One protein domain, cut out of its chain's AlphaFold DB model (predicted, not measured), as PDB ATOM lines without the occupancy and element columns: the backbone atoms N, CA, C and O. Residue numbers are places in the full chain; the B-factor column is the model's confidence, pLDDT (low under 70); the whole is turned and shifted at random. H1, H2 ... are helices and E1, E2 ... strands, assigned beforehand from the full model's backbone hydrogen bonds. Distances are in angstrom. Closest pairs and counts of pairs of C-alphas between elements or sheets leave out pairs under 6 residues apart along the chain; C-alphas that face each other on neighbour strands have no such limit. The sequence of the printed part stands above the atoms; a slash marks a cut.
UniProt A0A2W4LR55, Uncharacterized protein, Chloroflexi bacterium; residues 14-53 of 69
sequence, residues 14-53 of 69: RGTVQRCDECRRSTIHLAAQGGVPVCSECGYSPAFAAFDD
ATOM      1  N   ARG A  14     210.317 176.938 111.776       76.81
ATOM      2  CA  ARG A  14     210.675 176.689 113.174       76.81
ATOM      3  C   ARG A  14     209.989 175.411 113.639       76.81
ATOM      4  O   ARG A  14     208.771 175.285 113.533       76.81
ATOM      5  N   GLY A  15     210.781 174.473 114.149       80.94
ATOM      6  CA  GLY A  15     210.290 173.280 114.829       80.94
ATOM      7  C   GLY A  15     210.306 173.484 116.340       80.94
ATOM      8  O   GLY A  15     211.317 173.913 116.888       80.94
ATOM      9  N   THR A  16     209.208 173.167 117.015       82.31
ATOM     10  CA  THR A  16     209.120 173.153 118.483       82.31
ATOM     11  C   THR A  16     208.595 171.801 118.943       82.31
ATOM     12  O   THR A  16     207.798 171.184 118.244       82.31
ATOM     13  N   VAL A  17     209.055 171.303 120.089       86.12
ATOM     14  CA  VAL A  17     208.525 170.055 120.655       86.12
ATOM     15  C   VAL A  17     207.354 170.404 121.561       86.12
ATOM     16  O   VAL A  17     207.525 171.136 122.534       86.12
ATOM     17  N   GLN A  18     206.171 169.896 121.231       83.88
ATOM     18  CA  GLN A  18     204.933 170.129 121.973       83.88
ATOM     19  C   GLN A  18     204.152 168.818 122.092       83.88
ATOM     20  O   GLN A  18     204.332 167.894 121.294       83.88
ATOM     21  N   ARG A  19     203.296 168.703 123.110       86.81
ATOM     22  CA  ARG A  19     202.358 167.579 123.198       86.81
ATOM     23  C   ARG A  19     201.273 167.781 122.142       86.81
ATOM     24  O   ARG A  19     200.633 168.824 122.130       86.81
ATOM     25  N   CYS A  20     201.082 166.794 121.274       86.44
ATOM     26  CA  CYS A  20     199.981 166.790 120.321       86.44
ATOM     27  C   CYS A  20     198.766 166.114 120.960       86.44
ATOM     28  O   CYS A  20     198.891 164.992 121.462       86.44
ATOM     29  N   ASP A  21     197.604 166.761 120.895       85.06
ATOM     30  CA  ASP A  21     196.353 166.220 121.440       85.06
ATOM     31  C   ASP A  21     195.892 164.984 120.662       85.06
ATOM     32  O   ASP A  21     195.600 163.956 121.270       85.06
ATOM     33  N   GLU A  22     195.974 165.028 119.329       86.88
ATOM     34  CA  GLU A  22     195.593 163.904 118.462       86.88
ATOM     35  C   GLU A  22     196.500 162.674 118.659       86.88
ATOM     36  O   GLU A  22     196.040 161.560 118.900       86.88
ATOM     37  N   CYS A  23     197.825 162.866 118.644       85.62
ATOM     38  CA  CYS A  23     198.771 161.766 118.860       85.62
ATOM     39  C   CYS A  23     198.874 161.330 120.334       85.62
ATOM     40  O   CYS A  23     199.508 160.314 120.624       85.62
ATOM     41  N   ARG A  24     198.331 162.117 121.275       89.62
ATOM     42  CA  ARG A  24     198.453 161.953 122.738       89.62
ATOM     43  C   ARG A  24     199.895 161.793 123.253       89.62
ATOM     44  O   ARG A  24     200.112 161.254 124.340       89.62
ATOM     45  N   ARG A  25     200.886 162.291 122.506       90.06
ATOM     46  CA  ARG A  25     202.323 162.224 122.831       90.06
ATOM     47  C   ARG A  25     203.068 163.485 122.398       90.06
ATOM     48  O   ARG A  25     202.544 164.287 121.627       90.06
ATOM     49  N   SER A  26     204.289 163.664 122.897       89.31
ATOM     50  CA  SER A  26     205.176 164.755 122.473       89.31
ATOM     51  C   SER A  26     205.644 164.529 121.037       89.31
ATOM     52  O   SER A  26     206.169 163.463 120.713       89.31
ATOM     53  N   THR A  27     205.445 165.528 120.182       87.75
ATOM     54  CA  THR A  27     205.799 165.498 118.759       87.75
ATOM     55  C   THR A  27     206.438 166.820 118.343       87.75
ATOM     56  O   THR A  27     206.418 167.804 119.087       87.75
ATOM     57  N   ILE A  28     207.039 166.848 117.155       86.31
ATOM     58  CA  ILE A  28     207.596 168.075 116.588       86.31
ATOM     59  C   ILE A  28     206.465 168.823 115.879       86.31
ATOM     60  O   ILE A  28     205.815 168.286 114.989       86.31
ATOM     61  N   HIS A  29     206.239 170.071 116.262       86.50
ATOM     62  CA  HIS A  29     205.320 170.986 115.606       86.50
ATOM     63  C   HIS A  29     206.116 171.973 114.759       86.50
ATOM     64  O   HIS A  29     207.058 172.604 115.241       86.50
ATOM     65  N   LEU A  30     205.746 172.092 113.490       86.50
ATOM     66  CA  LEU A  30     206.459 172.853 112.474       86.50
ATOM     67  C   LEU A  30     205.624 174.063 112.073       86.50
ATOM     68  O   LEU A  30     204.455 173.916 111.728       86.50
ATOM     69  N   ALA A  31     206.225 175.248 112.097       83.19
ATOM     70  CA  ALA A  31     205.588 176.492 111.680       83.19
ATOM     71  C   ALA A  31     206.506 177.264 110.733       83.19
ATOM     72  O   ALA A  31     207.706 177.361 110.987       83.19
ATOM     73  N   ALA A  32     205.955 177.871 109.682       80.75
ATOM     74  CA  ALA A  32     206.656 178.942 108.971       80.75
ATOM     75  C   ALA A  32     206.812 180.174 109.880       80.75
ATOM     76  O   ALA A  32     206.127 180.290 110.896       80.75
ATOM     77  N   GLN A  33     207.702 181.113 109.543       74.56
ATOM     78  CA  GLN A  33     207.762 182.400 110.245       74.56
ATOM     79  C   GLN A  33     206.390 183.090 110.197       74.56
ATOM     80  O   GLN A  33     205.884 183.380 109.119       74.56
ATOM     81  N   GLY A  34     205.784 183.307 111.369       71.31
ATOM     82  CA  GLY A  34     204.427 183.858 111.493       71.31
ATOM     83  C   GLY A  34     203.300 182.890 111.106       71.31
ATOM     84  O   GLY A  34     202.139 183.282 111.111       71.31
ATOM     85  N   GLY A  35     203.628 181.641 110.771       75.44
ATOM     86  CA  GLY A  35     202.668 180.599 110.432       75.44
ATOM     87  C   GLY A  35     202.144 179.851 111.656       75.44
ATOM     88  O   GLY A  35     202.704 179.906 112.751       75.44
ATOM     89  N   VAL A  36     201.071 179.100 111.437       81.88
ATOM     90  CA  VAL A  36     200.463 178.235 112.446       81.88
ATOM     91  C   VAL A  36     201.313 176.966 112.635       81.88
ATOM     92  O   VAL A  36     201.677 176.337 111.639       81.88
ATOM     93  N   PRO A  37     201.629 176.557 113.879       82.44
ATOM     94  CA  PRO A  37     202.349 175.316 114.142       82.44
ATOM     95  C   PRO A  37     201.479 174.093 113.858       82.44
ATOM     96  O   PRO A  37     200.377 173.968 114.390       82.44
ATOM     97  N   VAL A  38     202.006 173.165 113.064       85.88
ATOM     98  CA  VAL A  38     201.334 171.925 112.662       85.88
ATOM     99  C   VAL A  38     202.147 170.723 113.135       85.88
ATOM    100  O   VAL A  38     203.363 170.686 112.943       85.88
ATOM    101  N   CYS A  39     201.494 169.728 113.737       87.56
ATOM    102  CA  CYS A  39     202.139 168.478 114.128       87.56
ATOM    103  C   CYS A  39     202.743 167.782 112.899       87.56
ATOM    104  O   CYS A  39     202.049 167.502 111.921       87.56
ATOM    105  N   SER A  40     204.033 167.449 112.961       84.25
ATOM    106  CA  SER A  40     204.757 166.813 111.858       84.25
ATOM    107  C   SER A  40     204.324 165.373 111.574       84.25
ATOM    108  O   SER A  40     204.727 164.813 110.558       84.25
ATOM    109  N   GLU A  41     203.592 164.745 112.494       85.75
ATOM    110  CA  GLU A  41     203.186 163.343 112.382       85.75
ATOM    111  C   GLU A  41     201.762 163.179 111.855       85.75
ATOM    112  O   GLU A  41     201.559 162.445 110.892       85.75
ATOM    113  N   CYS A  42     200.788 163.855 112.471       86.62
ATOM    114  CA  CYS A  42     199.372 163.724 112.118       86.62
ATOM    115  C   CYS A  42     198.806 164.935 111.365       86.62
ATOM    116  O   CYS A  42     197.688 164.866 110.868       86.62
ATOM    117  N   GLY A  43     199.545 166.044 111.274       83.75
ATOM    118  CA  GLY A  43     199.048 167.270 110.649       83.75
ATOM    119  C   GLY A  43     198.084 168.082 111.521       83.75
ATOM    120  O   GLY A  43     197.561 169.091 111.056       83.75
ATOM    121  N   TYR A  44     197.849 167.681 112.775       84.50
ATOM    122  CA  TYR A  44     196.975 168.417 113.689       84.50
ATOM    123  C   TYR A  44     197.558 169.787 114.047       84.50
ATOM    124  O   TYR A  44     198.748 169.920 114.349       84.50
ATOM    125  N   SER A  45     196.699 170.803 114.073       82.62
ATOM    126  CA  SER A  45     196.998 172.094 114.680       82.62
ATOM    127  C   SER A  45     195.765 172.624 115.405       82.62
ATOM    128  O   SER A  45     194.702 172.704 114.786       82.62
ATOM    129  N   PRO A  46     195.894 173.068 116.665       71.88
ATOM    130  CA  PRO A  46     194.766 173.617 117.411       71.88
ATOM    131  C   PRO A  46     194.210 174.897 116.774       71.88
ATOM    132  O   PRO A  46     193.020 175.168 116.888       71.88
ATOM    133  N   ALA A  47     195.037 175.671 116.060       74.25
ATOM    134  CA  ALA A  47     194.541 176.864 115.383       74.25
ATOM    135  C   ALA A  47     193.649 176.501 114.187       74.25
ATOM    136  O   ALA A  47     192.659 177.183 113.978       74.25
ATOM    137  N   PHE A  48     193.944 175.419 113.449       70.06
ATOM    138  CA  PHE A  48     193.048 174.921 112.394       70.06
ATOM    139  C   PHE A  48     191.772 174.304 112.964       70.06
ATOM    140  O   PHE A  48     190.701 174.569 112.432       70.06
ATOM    141  N   ALA A  49     191.861 173.586 114.087       65.94
ATOM    142  CA  ALA A  49     190.683 173.060 114.776       65.94
ATOM    143  C   ALA A  49     189.700 174.171 115.201       65.94
ATOM    144  O   ALA A  49     188.495 173.966 115.157       65.94
ATOM    145  N   ALA A  50     190.197 175.367 115.542       63.75
ATOM    146  CA  ALA A  50     189.351 176.524 115.842       63.75
ATOM    147  C   ALA A  50     188.641 177.122 114.606       63.75
ATOM    148  O   ALA A  50     187.654 177.835 114.762       63.75
ATOM    149  N   PHE A  51     189.125 176.849 113.386       59.53
ATOM    150  CA  PHE A  51     188.467 177.261 112.137       59.53
ATOM    151  C   PHE A  51     187.482 176.208 111.603       59.53
ATOM    152  O   PHE A  51     186.662 176.546 110.752       59.53
ATOM    153  N   ASP A  52     187.531 174.966 112.097       54.50
ATOM    154  CA  ASP A  52     186.633 173.870 111.689       54.50
ATOM    155  C   ASP A  52     185.184 174.045 112.205       54.50
ATOM    156  O   ASP A  52     184.272 173.381 111.720       54.50
ATOM    157  N   ASP A  53     184.933 175.007 113.106       51.97
ATOM    158  CA  ASP A  53     183.578 175.499 113.429       51.97
ATOM    159  C   ASP A  53     182.950 176.329 112.277       51.97
ATOM    160  O   ASP A  53     181.807 176.781 112.356       51.97
TER     161      ASP A  53
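What this domain is: This is residues 14 to 53 of the 69 residues of an uncharacterized protein of Chloroflexi bacterium (UniProt A0A2W4LR55). Going along from residue 14, you meet a two-stranded hairpin, E1 and E2, and then a long unnamed stretch that folds back beside E2, pairing briefly with it before it leads away from the hairpin to a one-turn helix, H1. The 40 printed residues hold two named strands and one named helix in the order E1, E2, H1; the sheet's order is E1 - E2, antiparallel. The class is mixed, helices and strands, though under half of the residues are in named elements. The whole is compact, with a radius of gyration of the C-alphas of 9.6 A, and flat, spanning 26 by 25 by 12 A.

How they stand to each other: Begin with E1, residues 14 to 20, and E2, residues 25 to 32, a hairpin whose antiparallel directions stand at 147 degrees. Look at C-alphas 19 and 26, which face each other at 4.1 A. Then find N 14 and O 31, 2.8 A apart, and N 20 and O 25, 2.9 A apart, both within hydrogen-bond range. Farther along, residues 38 to 39 pair antiparallel with residues 29 to 30 of E2. H1, residues 46 to 49, is apart from E1; it is too short for an O i to N i+4 pair, and its one O i to N i+3 pair is within range.

Where its parts are: Find C-alpha 14 at (210.675, 176.689, 113.174); from there E1 runs 16.2 A to Cys 20. E2 starts at C-alpha 25, (202.323, 162.224, 122.831), and runs 22.1 A to Ala 32. H1 ends at C-alpha 49, (190.683, 173.060, 114.776).

The domain as a whole: The C-alphas of Arg 14 and Asp 53, the two farthest apart, are 27.1 A apart. The link from E1 to E2 is tight; that from E2 to H1, 13 residues, is long. The printed part has no cut. Its mean pLDDT is 80.0, and residues 49 to 53 are under 70.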